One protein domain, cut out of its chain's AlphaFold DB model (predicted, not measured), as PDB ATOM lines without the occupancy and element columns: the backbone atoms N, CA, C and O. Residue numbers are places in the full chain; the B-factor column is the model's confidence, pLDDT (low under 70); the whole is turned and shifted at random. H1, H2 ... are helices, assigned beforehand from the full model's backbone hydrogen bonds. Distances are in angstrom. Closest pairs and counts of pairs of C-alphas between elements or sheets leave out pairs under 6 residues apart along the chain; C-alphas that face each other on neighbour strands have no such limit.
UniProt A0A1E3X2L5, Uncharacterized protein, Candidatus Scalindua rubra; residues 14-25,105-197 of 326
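What this domain is: This is residues 14 to 25 and 105 to 197 of the 326 residues of an uncharacterized protein of Candidatus Scalindua rubra (UniProt A0A1E3X2L5). Two long helices, H2 and H3, cross steeply at the core, and H4 folds back along H3 as a helical hairpin. Short H5 packs on the end of H4, and a wide loop, residues 124 to 144, joins H2 to H3. You have 105 printed residues with five named helices, H1 to H5 in order: all helix, compact, radius of gyration of the C-alphas 14.4 A, spans 44 by 35 by 24 A.

How they stand to each other: Start at H2, residues 105 to 123; it touches residues 151 to 159 alone of H3, residues 145 to 162, at a steep tilt of 60 degrees, opposite ways, the closest C-alphas being those of Val 112 and Ala 155, 4.9 A apart. H4, residues 166 to 177, touches H3 at a shallow tilt of 22 degrees, opposite ways; the closest C-alphas, of Val 157 and Ala 169, are 4.8 A apart. Residues 175 to 177 alone of H4 touch H5, residues 190 to 196; the closest C-alphas, of Ile 176 and Leu 190, are 4.7 A apart. H1, residues 22 to 25, only just touches H3, with 3 pairs of C-alphas within 8 A, the closest those of Tyr 25 and Leu 159, 6.3 A. Every O i to N i+4 pair is within hydrogen-bond range in H2, H3 and H5, and 7 of 8 in H4; H1 is too short for one.

Where its parts are: Find C-alpha 105 at (-15.794, 3.669, -27.348); from there H2 runs 26.9 A. H3 runs 26.0 A and H4 15.4 A; H5 ends at C-alpha 196, (1.756, -20.064, -10.597).

The domain as a whole: The farthest C-alphas, of Glu 134 and Gly 164, are 44.5 A apart. Residues 26 to 104 are not printed; C-alphas 25 and 105 are 12.0 A apart across the cut. The links H2 to H3 and H4 to H5 are long. The pLDDT is under 70 at residues 132 to 135, 137 and 185.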
ATOM      1  N   ASP A  14     -12.804  -8.469 -29.210       91.38
ATOM      2  CA  ASP A  14     -12.373  -9.306 -28.088       91.38
ATOM      3  C   ASP A  14     -13.334  -9.227 -26.891       91.38
ATOM      4  O   ASP A  14     -13.447 -10.179 -26.125       91.38
ATOM      5  N   LEU A  15     -14.015  -8.090 -26.703       89.81
ATOM      6  CA  LEU A  15     -15.042  -7.949 -25.665       89.81
ATOM      7  C   LEU A  15     -16.331  -8.693 -26.034       89.81
ATOM      8  O   LEU A  15     -16.941  -9.309 -25.161       89.81
ATOM      9  N   GLN A  16     -16.719  -8.663 -27.313       90.50
ATOM     10  CA  GLN A  16     -17.904  -9.358 -27.826       90.50
ATOM     11  C   GLN A  16     -17.712 -10.882 -27.823       90.50
ATOM     12  O   GLN A  16     -18.662 -11.617 -27.569       90.50
ATOM     13  N   ASP A  17     -16.477 -11.354 -28.017       89.00
ATOM     14  CA  ASP A  17     -16.122 -12.773 -27.902       89.00
ATOM     15  C   ASP A  17     -16.343 -13.327 -26.481       89.00
ATOM     16  O   ASP A  17     -16.524 -14.533 -26.307       89.00
ATOM     17  N   ILE A  18     -16.308 -12.463 -25.457       89.31
ATOM     18  CA  ILE A  18     -16.578 -12.834 -24.060       89.31
ATOM     19  C   ILE A  18     -18.060 -12.679 -23.728       89.31
ATOM     20  O   ILE A  18     -18.657 -13.592 -23.166       89.31
ATOM     21  N   GLU A  19     -18.640 -11.524 -24.048       90.56
ATOM     22  CA  GLU A  19     -20.044 -11.223 -23.800       90.56
ATOM     23  C   GLU A  19     -20.664 -10.614 -25.064       90.56
ATOM     24  O   GLU A  19     -20.458  -9.429 -25.340       90.56
ATOM     25  N   PRO A  20     -21.446 -11.392 -25.833       88.94
ATOM     26  CA  PRO A  20     -22.019 -10.929 -27.094       88.94
ATOM     27  C   PRO A  20     -22.892  -9.679 -26.951       88.94
ATOM     28  O   PRO A  20     -22.934  -8.857 -27.861       88.94
ATOM     29  N   ASN A  21     -23.561  -9.499 -25.805       88.69
ATOM     30  CA  ASN A  21     -24.449  -8.359 -25.559       88.69
ATOM     31  C   ASN A  21     -23.779  -7.250 -24.732       88.69
ATOM     32  O   ASN A  21     -24.453  -6.545 -23.974       88.69
ATOM     33  N   ILE A  22     -22.457  -7.087 -24.853       88.06
ATOM     34  CA  ILE A  22     -21.679  -6.112 -24.076       88.06
ATOM     35  C   ILE A  22     -22.210  -4.675 -24.213       88.06
ATOM     36  O   ILE A  22     -22.178  -3.914 -23.251       88.06
ATOM     37  N   GLU A  23     -22.763  -4.325 -25.372       86.00
ATOM     38  CA  GLU A  23     -23.310  -2.995 -25.679       86.00
ATOM     39  C   GLU A  23     -24.510  -2.624 -24.797       86.00
ATOM     40  O   GLU A  23     -24.762  -1.448 -24.548       86.00
ATOM     41  N   SER A  24     -25.206  -3.615 -24.226       85.31
ATOM     42  CA  SER A  24     -26.281  -3.372 -23.253       85.31
ATOM     43  C   SER A  24     -25.791  -2.749 -21.938       85.31
ATOM     44  O   SER A  24     -26.600  -2.268 -21.148       85.31
ATOM     45  N   TYR A  25     -24.476  -2.748 -21.699       85.38
ATOM     46  CA  TYR A  25     -23.846  -2.119 -20.537       85.38
ATOM     47  C   TYR A  25     -23.427  -0.671 -20.779       85.38
ATOM     48  O   TYR A  25     -22.655  -0.127 -19.981       85.38
ATOM     49  N   LYS A 105     -17.187   3.942 -26.973       87.88
ATOM     50  CA  LYS A 105     -15.794   3.669 -27.348       87.88
ATOM     51  C   LYS A 105     -14.839   4.130 -26.253       87.88
ATOM     52  O   LYS A 105     -13.875   3.444 -25.921       87.88
ATOM     53  N   THR A 106     -15.115   5.286 -25.659       88.31
ATOM     54  CA  THR A 106     -14.271   5.845 -24.599       88.31
ATOM     55  C   THR A 106     -14.445   5.077 -23.282       88.31
ATOM     56  O   THR A 106     -13.467   4.832 -22.571       88.31
ATOM     57  N   LEU A 107     -15.670   4.646 -22.964       88.50
ATOM     58  CA  LEU A 107     -15.967   3.829 -21.785       88.50
ATOM     59  C   LEU A 107     -15.283   2.454 -21.852       88.50
ATOM     60  O   LEU A 107     -14.620   2.041 -20.895       88.50
ATOM     61  N   THR A 108     -15.416   1.758 -22.983       90.81
ATOM     62  CA  THR A 108     -14.800   0.440 -23.205       90.81
ATOM     63  C   THR A 108     -13.279   0.518 -23.198       90.81
ATOM     64  O   THR A 108     -12.636  -0.295 -22.531       90.81
ATOM     65  N   GLN A 109     -12.694   1.538 -23.838       91.81
ATOM     66  CA  GLN A 109     -11.246   1.748 -23.830       91.81
ATOM     67  C   GLN A 109     -10.713   1.941 -22.405       91.81
ATOM     68  O   GLN A 109      -9.778   1.255 -21.995       91.81
ATOM     69  N   LYS A 110     -11.372   2.782 -21.598       90.12
ATOM     70  CA  LYS A 110     -11.005   2.989 -20.190       90.12
ATOM     71  C   LYS A 110     -11.067   1.693 -19.375       90.12
ATOM     72  O   LYS A 110     -10.178   1.443 -18.561       90.12
ATOM     73  N   ALA A 111     -12.099   0.872 -19.571       91.38
ATOM     74  CA  ALA A 111     -12.232  -0.404 -18.867       91.38
ATOM     75  C   ALA A 111     -11.092  -1.371 -19.225       91.38
ATOM     76  O   ALA A 111     -10.510  -1.996 -18.338       91.38
ATOM     77  N   VAL A 112     -10.742  -1.448 -20.510       93.44
ATOM     78  CA  VAL A 112      -9.641  -2.267 -21.025       93.44
ATOM     79  C   VAL A 112      -8.277  -1.799 -20.503       93.44
ATOM     80  O   VAL A 112      -7.458  -2.631 -20.105       93.44
ATOM     81  N   ASP A 113      -8.036  -0.489 -20.444       92.19
ATOM     82  CA  ASP A 113      -6.778   0.073 -19.944       92.19
ATOM     83  C   ASP A 113      -6.592  -0.200 -18.443       92.19
ATOM     84  O   ASP A 113      -5.543  -0.691 -18.017       92.19
ATOM     85  N   GLN A 114      -7.641   0.010 -17.642       91.62
ATOM     86  CA  GLN A 114      -7.624  -0.288 -16.206       91.62
ATOM     87  C   GLN A 114      -7.434  -1.784 -15.916       91.62
ATOM     88  O   GLN A 114      -6.784  -2.157 -14.936       91.62
ATOM     89  N   SER A 115      -8.012  -2.658 -16.741       91.62
ATOM     90  CA  SER A 115      -7.799  -4.107 -16.640       91.62
ATOM     91  C   SER A 115      -6.356  -4.492 -16.961       91.62
ATOM     92  O   SER A 115      -5.768  -5.316 -16.253       91.62
ATOM     93  N   ALA A 116      -5.743  -3.842 -17.951       91.19
ATOM     94  CA  ALA A 116      -4.358  -4.096 -18.320       91.19
ATOM     95  C   ALA A 116      -3.387  -3.675 -17.205       91.19
ATOM     96  O   ALA A 116      -2.414  -4.381 -16.930       91.19
ATOM     97  N   GLU A 117      -3.647  -2.549 -16.537       90.12
ATOM     98  CA  GLU A 117      -2.883  -2.104 -15.364       90.12
ATOM     99  C   GLU A 117      -3.008  -3.076 -14.191       90.12
ATOM    100  O   GLU A 117      -1.993  -3.482 -13.618       90.12
ATOM    101  N   PHE A 118      -4.231  -3.517 -13.883       89.69
ATOM    102  CA  PHE A 118      -4.463  -4.506 -12.834       89.69
ATOM    103  C   PHE A 118      -3.701  -5.808 -13.108       89.69
ATOM    104  O   PHE A 118      -3.001  -6.318 -12.232       89.69
ATOM    105  N   MET A 119      -3.780  -6.328 -14.335       89.88
ATOM    106  CA  MET A 119      -3.099  -7.565 -14.710       89.88
ATOM    107  C   MET A 119      -1.575  -7.448 -14.576       89.88
ATOM    108  O   MET A 119      -0.943  -8.374 -14.071       89.88
ATOM    109  N   ARG A 120      -0.975  -6.311 -14.962       87.56
ATOM    110  CA  ARG A 120       0.468  -6.066 -14.773       87.56
ATOM    111  C   ARG A 120       0.863  -6.091 -13.302       87.56
ATOM    112  O   ARG A 120       1.845  -6.739 -12.945       87.56
ATOM    113  N   ALA A 121       0.089  -5.407 -12.460       87.25
ATOM    114  CA  ALA A 121       0.336  -5.366 -11.024       87.25
ATOM    115  C   ALA A 121       0.193  -6.758 -10.386       87.25
ATOM    116  O   ALA A 121       1.015  -7.148  -9.559       87.25
ATOM    117  N   TYR A 122      -0.815  -7.532 -10.799       87.12
ATOM    118  CA  TYR A 122      -1.064  -8.863 -10.252       87.12
ATOM    119  C   TYR A 122      -0.015  -9.894 -10.687       87.12
ATOM    120  O   TYR A 122       0.405 -10.727  -9.870       87.12
ATOM    121  N   TYR A 123       0.396  -9.846 -11.961       85.94
ATOM    122  CA  TYR A 123       1.344 -10.793 -12.541       85.94
ATOM    123  C   TYR A 123       2.755 -10.631 -11.963       85.94
ATOM    124  O   TYR A 123       3.426 -11.620 -11.671       85.94
ATOM    125  N   GLY A 124       3.189  -9.388 -11.732       78.62
ATOM    126  CA  GLY A 124       4.463  -9.089 -11.069       78.62
ATOM    127  C   GLY A 124       5.711  -9.345 -11.923       78.62
ATOM    128  O   GLY A 124       6.826  -9.215 -11.422       78.62
ATOM    129  N   GLN A 125       5.546  -9.687 -13.202       79.12
ATOM    130  CA  GLN A 125       6.626  -9.816 -14.181       79.12
ATOM    131  C   GLN A 125       6.294  -9.021 -15.450       79.12
ATOM    132  O   GLN A 125       5.135  -8.703 -15.727       79.12
ATOM    133  N   ALA A 126       7.327  -8.664 -16.214       81.25
ATOM    134  CA  ALA A 126       7.152  -7.944 -17.468       81.25
ATOM    135  C   ALA A 126       6.551  -8.867 -18.538       81.25
ATOM    136  O   ALA A 126       7.104  -9.926 -18.817       81.25
ATOM    137  N   ILE A 127       5.450  -8.435 -19.157       84.06
ATOM    138  CA  ILE A 127       4.825  -9.119 -20.294       84.06
ATOM    139  C   ILE A 127       5.415  -8.522 -21.574       84.06
ATOM    140  O   ILE A 127       5.206  -7.343 -21.863       84.06
ATOM    141  N   TYR A 128       6.158  -9.327 -22.332       82.88
ATOM    142  CA  TYR A 128       6.742  -8.904 -23.607       82.88
ATOM    143  C   TYR A 128       5.751  -9.088 -24.758       82.88
ATOM    144  O   TYR A 128       4.909  -9.982 -24.729       82.88
ATOM    145  N   SER A 129       5.835  -8.222 -25.766       83.38
ATOM    146  CA  SER A 129       5.034  -8.347 -26.985       83.38
ATOM    147  C   SER A 129       5.654  -9.356 -27.948       83.38
ATOM    148  O   SER A 129       6.864  -9.323 -28.155       83.38
ATOM    149  N   ARG A 130       4.822 -10.123 -28.654       76.38
ATOM    150  CA  ARG A 130       5.195 -11.008 -29.776       76.38
ATOM    151  C   ARG A 130       5.338 -10.274 -31.111       76.38
ATOM    152  O   ARG A 130       5.014 -10.798 -32.172       76.38
ATOM    153  N   LYS A 131       5.730  -9.003 -31.066       77.94
ATOM    154  CA  LYS A 131       5.849  -8.181 -32.267       77.94
ATOM    155  C   LYS A 131       7.214  -8.437 -32.904       77.94
ATOM    156  O   LYS A 131       8.225  -8.014 -32.359       77.94
ATOM    157  N   GLY A 132       7.227  -9.073 -34.068       65.75
ATOM    158  CA  GLY A 132       8.444  -9.340 -34.827       65.75
ATOM    159  C   GLY A 132       8.141 -10.137 -36.089       65.75
ATOM    160  O   GLY A 132       7.138 -10.849 -36.146       65.75
ATOM    161  N   VAL A 133       8.995  -9.988 -37.103       64.12
ATOM    162  CA  VAL A 133       8.984 -10.874 -38.274       64.12
ATOM    163  C   VAL A 133       9.300 -12.281 -37.769       64.12
ATOM    164  O   VAL A 133      10.239 -12.431 -36.997       64.12
ATOM    165  N   GLU A 134       8.478 -13.264 -38.142       63.75
ATOM    166  CA  GLU A 134       8.619 -14.682 -37.746       63.75
ATOM    167  C   GLU A 134       8.417 -14.990 -36.242       63.75
ATOM    168  O   GLU A 134       8.531 -16.139 -35.843       63.75
ATOM    169  N   GLU A 135       8.046 -14.007 -35.412       67.12
ATOM    170  CA  GLU A 135       7.730 -14.190 -33.973       67.12
ATOM    171  C   GLU A 135       6.216 -14.104 -33.686       67.12
ATOM    172  O   GLU A 135       5.680 -14.640 -32.697       67.12
ATOM    173  N   GLN A 136       5.500 -13.391 -34.561       71.06
ATOM    174  CA  GLN A 136       4.062 -13.197 -34.453       71.06
ATOM    175  C   GLN A 136       3.323 -14.480 -34.848       71.06
ATOM    176  O   GLN A 136       3.566 -15.058 -35.904       71.06
ATOM    177  N   GLY A 137       2.396 -14.922 -33.996       67.19
ATOM    178  CA  GLY A 137       1.579 -16.103 -34.277       67.19
ATOM    179  C   GLY A 137       0.580 -15.880 -35.416       67.19
ATOM    180  O   GLY A 137       0.299 -14.749 -35.809       67.19
ATOM    181  N   THR A 138      -0.034 -16.967 -35.890       73.56
ATOM    182  CA  THR A 138      -0.978 -16.991 -37.027       73.56
ATOM    183  C   THR A 138      -2.150 -16.016 -36.897       73.56
ATOM    184  O   THR A 138      -2.657 -15.521 -37.897       73.56
ATOM    185  N   SER A 139      -2.575 -15.702 -35.672       74.81
ATOM    186  CA  SER A 139      -3.648 -14.736 -35.415       74.81
ATOM    187  C   SER A 139      -3.245 -13.276 -35.686       74.81
ATOM    188  O   SER A 139      -4.080 -12.385 -35.546       74.81
ATOM    189  N   ALA A 140      -1.980 -13.014 -36.045       79.19
ATOM    190  CA  ALA A 140      -1.403 -11.683 -36.237       79.19
ATOM    191  C   ALA A 140      -1.591 -10.762 -35.013       79.19
ATOM    192  O   ALA A 140      -1.697  -9.537 -35.116       79.19
ATOM    193  N   ARG A 141      -1.651 -11.364 -33.819       82.19
ATOM    194  CA  ARG A 141      -1.815 -10.657 -32.546       82.19
ATOM    195  C   ARG A 141      -0.459 -10.418 -31.903       82.19
ATOM    196  O   ARG A 141       0.409 -11.284 -31.889       82.19
ATOM    197  N   ASN A 142      -0.289  -9.231 -31.326       85.88
ATOM    198  CA  ASN A 142       0.964  -8.827 -30.674       85.88
ATOM    199  C   ASN A 142       1.141  -9.419 -29.266       85.88
ATOM    200  O   ASN A 142       2.183  -9.215 -28.646       85.88
ATOM    201  N   TRP A 143       0.135 -10.120 -28.750       87.06
ATOM    202  CA  TRP A 143       0.092 -10.656 -27.395       87.06
ATOM    203  C   TRP A 143      -0.411 -12.095 -27.432       87.06
ATOM    204  O   TRP A 143      -1.143 -12.468 -28.350       87.06
ATOM    205  N   ASP A 144      -0.029 -12.896 -26.437       85.94
ATOM    206  CA  ASP A 144      -0.550 -14.255 -26.300       85.94
ATOM    207  C   ASP A 144      -2.064 -14.234 -26.074       85.94
ATOM    208  O   ASP A 144      -2.576 -13.424 -25.298       85.94
ATOM    209  N   ASP A 145      -2.772 -15.164 -26.713       86.25
ATOM    210  CA  ASP A 145      -4.236 -15.259 -26.666       86.25
ATOM    211  C   ASP A 145      -4.775 -15.297 -25.227       86.25
ATOM    212  O   ASP A 145      -5.756 -14.635 -24.901       86.25
ATOM    213  N   ILE A 146      -4.067 -15.977 -24.320       88.00
ATOM    214  CA  ILE A 146      -4.465 -16.033 -22.913       88.00
ATOM    215  C   ILE A 146      -4.447 -14.660 -22.227       88.00
ATOM    216  O   ILE A 146      -5.343 -14.355 -21.445       88.00
ATOM    217  N   ILE A 147      -3.471 -13.806 -22.547       90.50
ATOM    218  CA  ILE A 147      -3.377 -12.442 -22.011       90.50
ATOM    219  C   ILE A 147      -4.504 -11.576 -22.575       90.50
ATOM    220  O   ILE A 147      -5.105 -10.790 -21.842       90.50
ATOM    221  N   ILE A 148      -4.816 -11.748 -23.862       91.38
ATOM    222  CA  ILE A 148      -5.917 -11.048 -24.534       91.38
ATOM    223  C   ILE A 148      -7.244 -11.404 -23.859       91.38
ATOM    224  O   ILE A 148      -7.973 -10.502 -23.447       91.38
ATOM    225  N   ARG A 149      -7.517 -12.701 -23.669       90.50
ATOM    226  CA  ARG A 149      -8.740 -13.197 -23.021       90.50
ATOM    227  C   ARG A 149      -8.879 -12.717 -21.582       90.50
ATOM    228  O   ARG A 149      -9.939 -12.222 -21.217       90.50
ATOM    229  N   ILE A 150      -7.814 -12.811 -20.779       91.62
ATOM    230  CA  ILE A 150      -7.831 -12.328 -19.389       91.62
ATOM    231  C   ILE A 150      -8.140 -10.826 -19.351       91.62
ATOM    232  O   ILE A 150      -8.993 -10.396 -18.575       91.62
ATOM    233  N   ASN A 151      -7.479 -10.025 -20.192       93.31
ATOM    234  CA  ASN A 151      -7.695  -8.581 -20.210       93.31
ATOM    235  C   ASN A 151      -9.122  -8.214 -20.638       93.31
ATOM    236  O   ASN A 151      -9.756  -7.371 -20.002       93.31
ATOM    237  N   ALA A 152      -9.628  -8.869 -21.688       93.25
ATOM    238  CA  ALA A 152     -10.985  -8.672 -22.182       93.25
ATOM    239  C   ALA A 152     -12.016  -9.029 -21.107       93.25
ATOM    240  O   ALA A 152     -12.852  -8.201 -20.757       93.25
ATOM    241  N   GLN A 153     -11.908 -10.211 -20.503       93.19
ATOM    242  CA  GLN A 153     -12.870 -10.674 -19.507       93.19
ATOM    243  C   GLN A 153     -12.853  -9.808 -18.236       93.19
ATOM    244  O   GLN A 153     -13.912  -9.480 -17.709       93.19
ATOM    245  N   LEU A 154     -11.687  -9.320 -17.791       92.44
ATOM    246  CA  LEU A 154     -11.622  -8.334 -16.702       92.44
ATOM    247  C   LEU A 154     -12.283  -6.998 -17.069       92.44
ATOM    248  O   LEU A 154     -12.922  -6.373 -16.221       92.44
ATOM    249  N   ALA A 155     -12.141  -6.543 -18.317       93.19
ATOM    250  CA  ALA A 155     -12.812  -5.333 -18.783       93.19
ATOM    251  C   ALA A 155     -14.339  -5.516 -18.800       93.19
ATOM    252  O   ALA A 155     -15.053  -4.653 -18.291       93.19
ATOM    253  N   VAL A 156     -14.828  -6.666 -19.274       92.69
ATOM    254  CA  VAL A 156     -16.253  -7.033 -19.227       92.69
ATOM    255  C   VAL A 156     -16.784  -7.027 -17.790       92.69
ATOM    256  O   VAL A 156     -17.795  -6.384 -17.517       92.69
ATOM    257  N   VAL A 157     -16.061  -7.634 -16.842       92.44
ATOM    258  CA  VAL A 157     -16.418  -7.628 -15.408       92.44
ATOM    259  C   VAL A 157     -16.574  -6.199 -14.870       92.44
ATOM    260  O   VAL A 157     -17.537  -5.902 -14.159       92.44
ATOM    261  N   LYS A 158     -15.668  -5.277 -15.224       91.19
ATOM    262  CA  LYS A 158     -15.758  -3.861 -14.814       91.19
ATOM    263  C   LYS A 158     -16.980  -3.154 -15.410       91.19
ATOM    264  O   LYS A 158     -17.598  -2.327 -14.729       91.19
ATOM    265  N   LEU A 159     -17.331  -3.459 -16.659       91.38
ATOM    266  CA  LEU A 159     -18.514  -2.898 -17.316       91.38
ATOM    267  C   LEU A 159     -19.799  -3.419 -16.657       91.38
ATOM    268  O   LEU A 159     -20.604  -2.605 -16.203       91.38
ATOM    269  N   MET A 160     -19.918  -4.739 -16.472       91.12
ATOM    270  CA  MET A 160     -21.059  -5.393 -15.817       91.12
ATOM    271  C   MET A 160     -21.292  -4.892 -14.387       91.12
ATOM    272  O   MET A 160     -22.421  -4.559 -14.026       91.12
ATOM    273  N   ARG A 161     -20.229  -4.774 -13.576       88.88
ATOM    274  CA  ARG A 161     -20.331  -4.235 -12.206       88.88
ATOM    275  C   ARG A 161     -20.879  -2.819 -12.190       88.88
ATOM    276  O   ARG A 161     -21.694  -2.486 -11.339       88.88
ATOM    277  N   GLY A 162     -20.449  -1.986 -13.131       84.75
ATOM    278  CA  GLY A 162     -20.958  -0.624 -13.216       84.75
ATOM    279  C   GLY A 162     -22.384  -0.516 -13.758       84.75
ATOM    280  O   GLY A 162     -22.990   0.530 -13.575       84.75
ATOM    281  N   ALA A 163     -22.913  -1.563 -14.395       85.12
ATOM    282  CA  ALA A 163     -24.318  -1.673 -14.786       85.12
ATOM    283  C   ALA A 163     -25.194  -2.341 -13.699       85.12
ATOM    284  O   ALA A 163     -26.365  -2.622 -13.933       85.12
ATOM    285  N   GLY A 164     -24.634  -2.636 -12.518       83.94
ATOM    286  CA  GLY A 164     -25.349  -3.266 -11.403       83.94
ATOM    287  C   GLY A 164     -25.487  -4.790 -11.499       83.94
ATOM    288  O   GLY A 164     -26.081  -5.411 -10.617       83.94
ATOM    289  N   LYS A 165     -24.904  -5.436 -12.518       87.44
ATOM    290  CA  LYS A 165     -24.933  -6.899 -12.689       87.44
ATOM    291  C   LYS A 165     -23.835  -7.602 -11.884       87.44
ATOM    292  O   LYS A 165     -23.002  -8.322 -12.429       87.44
ATOM    293  N   HIS A 166     -23.820  -7.390 -10.569       86.69
ATOM    294  CA  HIS A 166     -22.752  -7.884  -9.692       86.69
ATOM    295  C   HIS A 166     -22.622  -9.413  -9.698       86.69
ATOM    296  O   HIS A 166     -21.525  -9.919  -9.895       86.69
ATOM    297  N   LEU A 167     -23.733 -10.148  -9.583       86.50
ATOM    298  CA  LEU A 167     -23.708 -11.615  -9.523       86.50
ATOM    299  C   LEU A 167     -23.131 -12.252 -10.797       86.50
ATOM    300  O   LEU A 167     -22.381 -13.222 -10.731       86.50
ATOM    301  N   GLU A 168     -23.490 -11.713 -11.961       86.12
ATOM    302  CA  GLU A 168     -22.963 -12.180 -13.242       86.12
ATOM    303  C   GLU A 168     -21.476 -11.843 -13.365       86.12
ATOM    304  O   GLU A 168     -20.671 -12.719 -13.672       86.12
ATOM    305  N   ALA A 169     -21.097 -10.614 -13.010       87.06
ATOM    306  CA  ALA A 169     -19.706 -10.188 -13.006       87.06
ATOM    307  C   ALA A 169     -18.824 -11.054 -12.088       87.06
ATOM    308  O   ALA A 169     -17.704 -11.390 -12.464       87.06
ATOM    309  N   ASP A 170     -19.327 -11.463 -10.923       87.44
ATOM    310  CA  ASP A 170     -18.591 -12.317  -9.987       87.44
ATOM    311  C   ASP A 170     -18.355 -13.725 -10.562       87.44
ATOM    312  O   ASP A 170     -17.299 -14.318 -10.333       87.44
ATOM    313  N   ARG A 171     -19.282 -14.250 -11.380       85.81
ATOM    314  CA  ARG A 171     -19.075 -15.518 -12.107       85.81
ATOM    315  C   ARG A 171     -17.952 -15.397 -13.133       85.81
ATOM    316  O   ARG A 171     -17.077 -16.257 -13.168       85.81
ATOM    317  N   TYR A 172     -17.946 -14.322 -13.922       87.19
ATOM    318  CA  TYR A 172     -16.872 -14.069 -14.886       87.19
ATOM    319  C   TYR A 172     -15.528 -13.810 -14.191       87.19
ATOM    320  O   TYR A 172     -14.497 -14.257 -14.683       87.19
ATOM    321  N   GLU A 173     -15.504 -13.118 -13.050       87.38
ATOM    322  CA  GLU A 173     -14.264 -12.885 -12.302       87.38
ATOM    323  C   GLU A 173     -13.711 -14.183 -11.699       87.38
ATOM    324  O   GLU A 173     -12.496 -14.400 -11.733       87.38
ATOM    325  N   ARG A 174     -14.588 -15.079 -11.218       85.56
ATOM    326  CA  ARG A 174     -14.211 -16.400 -10.690       85.56
ATOM    327  C   ARG A 174     -13.364 -17.179 -11.698       85.56
ATOM    328  O   ARG A 174     -12.299 -17.666 -11.334       85.56
ATOM    329  N   ASP A 175     -13.761 -17.207 -12.965       85.06
ATOM    330  CA  ASP A 175     -13.049 -17.940 -14.025       85.06
ATOM    331  C   ASP A 175     -11.630 -17.402 -14.322       85.06
ATOM    332  O   ASP A 175     -10.804 -18.097 -14.923       85.06
ATOM    333  N   ILE A 176     -11.309 -16.183 -13.877       87.12
ATOM    334  CA  ILE A 176      -9.991 -15.556 -14.056       87.12
ATOM    335  C   ILE A 176      -9.163 -15.602 -12.775       87.12
ATOM    336  O   ILE A 176      -7.961 -15.873 -12.833       87.12
ATOM    337  N   MET A 177      -9.781 -15.290 -11.635       85.56
ATOM    338  CA  MET A 177      -9.084 -14.983 -10.386       85.56
ATOM    339  C   MET A 177      -9.275 -16.019  -9.280       85.56
ATOM    340  O   MET A 177      -8.668 -15.852  -8.225       85.56
ATOM    341  N   SER A 178     -10.082 -17.073  -9.466       82.50
ATOM    342  CA  SER A 178     -10.259 -18.055  -8.394       82.50
ATOM    343  C   SER A 178      -8.923 -18.704  -8.038       82.50
ATOM    344  O   SER A 178      -8.239 -19.298  -8.881       82.50
ATOM    345  N   GLU A 179      -8.541 -18.592  -6.767       77.81
ATOM    346  CA  GLU A 179      -7.399 -19.339  -6.263       77.81
ATOM    347  C   GLU A 179      -7.755 -20.816  -6.181       77.81
ATOM    348  O   GLU A 179      -6.961 -21.642  -6.617       77.81
ATOM    349  N   ASP A 180      -8.955 -21.155  -5.721       77.56
ATOM    350  CA  ASP A 180      -9.427 -22.532  -5.646       77.56
ATOM    351  C   ASP A 180      -9.827 -23.106  -7.008       77.56
ATOM    352  O   ASP A 180     -10.084 -22.391  -7.984       77.56
ATOM    353  N   ILE A 181      -9.841 -24.441  -7.063       76.38
ATOM    354  CA  ILE A 181     -10.326 -25.176  -8.229       76.38
ATOM    355  C   ILE A 181     -11.825 -24.923  -8.335       76.38
ATOM    356  O   ILE A 181     -12.582 -25.227  -7.417       76.38
ATOM    357  N   ILE A 182     -12.246 -24.386  -9.473       77.25
ATOM    358  CA  ILE A 182     -13.656 -24.230  -9.803       77.25
ATOM    359  C   ILE A 182     -14.186 -25.625 -10.115       77.25
ATOM    360  O   ILE A 182     -13.813 -26.200 -11.135       77.25
ATOM    361  N   GLU A 183     -15.028 -26.179  -9.244       74.69
ATOM    362  CA  GLU A 183     -15.525 -27.561  -9.359       74.69
ATOM    363  C   GLU A 183     -16.176 -27.847 -10.722       74.69
ATOM    364  O   GLU A 183     -15.947 -28.904 -11.302       74.69
ATOM    365  N   GLU A 184     -16.912 -26.875 -11.275       72.81
ATOM    366  CA  GLU A 184     -17.585 -26.975 -12.580       72.81
ATOM    367  C   GLU A 184     -16.615 -27.178 -13.755       72.81
ATOM    368  O   GLU A 184     -16.945 -27.864 -14.719       72.81
ATOM    369  N   VAL A 185     -15.426 -26.571 -13.691       69.81
ATOM    370  CA  VAL A 185     -14.461 -26.553 -14.805       69.81
ATOM    371  C   VAL A 185     -13.237 -27.426 -14.507       69.81
ATOM    372  O   VAL A 185     -12.439 -27.717 -15.396       69.81
ATOM    373  N   GLY A 186     -13.057 -27.844 -13.254       74.88
ATOM    374  CA  GLY A 186     -11.897 -28.613 -12.807       74.88
ATOM    375  C   GLY A 186     -10.572 -27.850 -12.913       74.88
ATOM    376  O   GLY A 186      -9.510 -28.468 -12.894       74.88
ATOM    377  N   ARG A 187     -10.607 -26.514 -13.030       75.12
ATOM    378  CA  ARG A 187      -9.418 -25.652 -13.148       75.12
ATOM    379  C   ARG A 187      -9.512 -24.430 -12.240       75.12
ATOM    380  O   ARG A 187     -10.598 -24.055 -11.810       75.12
ATOM    381  N   ARG A 188      -8.362 -23.825 -11.948       83.38
ATOM    382  CA  ARG A 188      -8.266 -22.534 -11.246       83.38
ATOM    383  C   ARG A 188      -8.484 -21.383 -12.229       83.38
ATOM    384  O   ARG A 188      -8.521 -21.599 -13.442       83.38
ATOM    385  N   GLY A 189      -8.570 -20.164 -11.709       85.12
ATOM    386  CA  GLY A 189      -8.634 -18.968 -12.533       85.12
ATOM    387  C   GLY A 189      -7.424 -18.838 -13.468       85.12
ATOM    388  O   GLY A 189      -6.283 -19.087 -13.065       85.12
ATOM    389  N   LEU A 190      -7.652 -18.427 -14.719       86.69
ATOM    390  CA  LEU A 190      -6.600 -18.347 -15.748       86.69
ATOM    391  C   LEU A 190      -5.403 -17.475 -15.331       86.69
ATOM    392  O   LEU A 190      -4.251 -17.836 -15.583       86.69
ATOM    393  N   LEU A 191      -5.650 -16.345 -14.660       85.75
ATOM    394  CA  LEU A 191      -4.591 -15.438 -14.208       85.75
ATOM    395  C   LEU A 191      -3.793 -16.035 -13.037       85.75
ATOM    396  O   LEU A 191      -2.579 -15.837 -12.941       85.75
ATOM    397  N   VAL A 192      -4.450 -16.820 -12.179       86.56
ATOM    398  CA  VAL A 192      -3.793 -17.566 -11.098       86.56
ATOM    399  C   VAL A 192      -2.910 -18.670 -11.675       86.56
ATOM    400  O   VAL A 192      -1.745 -18.785 -11.288       86.56
ATOM    401  N   MET A 193      -3.420 -19.441 -12.640       85.19
ATOM    402  CA  MET A 193      -2.648 -20.474 -13.344       85.19
ATOM    403  C   MET A 193      -1.402 -19.883 -14.015       85.19
ATOM    404  O   MET A 193      -0.313 -20.457 -13.929       85.19
ATOM    405  N   LEU A 194      -1.536 -18.703 -14.626       86.06
ATOM    406  CA  LEU A 194      -0.426 -17.984 -15.245       86.06
ATOM    407  C   LEU A 194       0.638 -17.567 -14.214       86.06
ATOM    408  O   LEU A 194       1.832 -17.820 -14.406       86.06
ATOM    409  N   LYS A 195       0.214 -16.973 -13.092       84.06
ATOM    410  CA  LYS A 195       1.107 -16.538 -12.004       84.06
ATOM    411  C   LYS A 195       1.837 -17.704 -11.340       84.06
ATOM    412  O   LYS A 195       3.017 -17.588 -11.018       84.06
ATOM    413  N   ARG A 196       1.159 -18.840 -11.157       79.75
ATOM    414  CA  ARG A 196       1.756 -20.064 -10.597       79.75
ATOM    415  C   ARG A 196       2.701 -20.773 -11.567       79.75
ATOM    416  O   ARG A 196       3.481 -21.610 -11.122       79.75
ATOM    417  N   GLY A 197       2.652 -20.442 -12.858       76.50
ATOM    418  CA  GLY A 197       3.433 -21.131 -13.882       76.50
ATOM    419  C   GLY A 197       2.846 -22.471 -14.306       76.50
ATOM    420  O   GLY A 197       3.572 -23.312 -14.814       76.50
TER     421      GLY A 197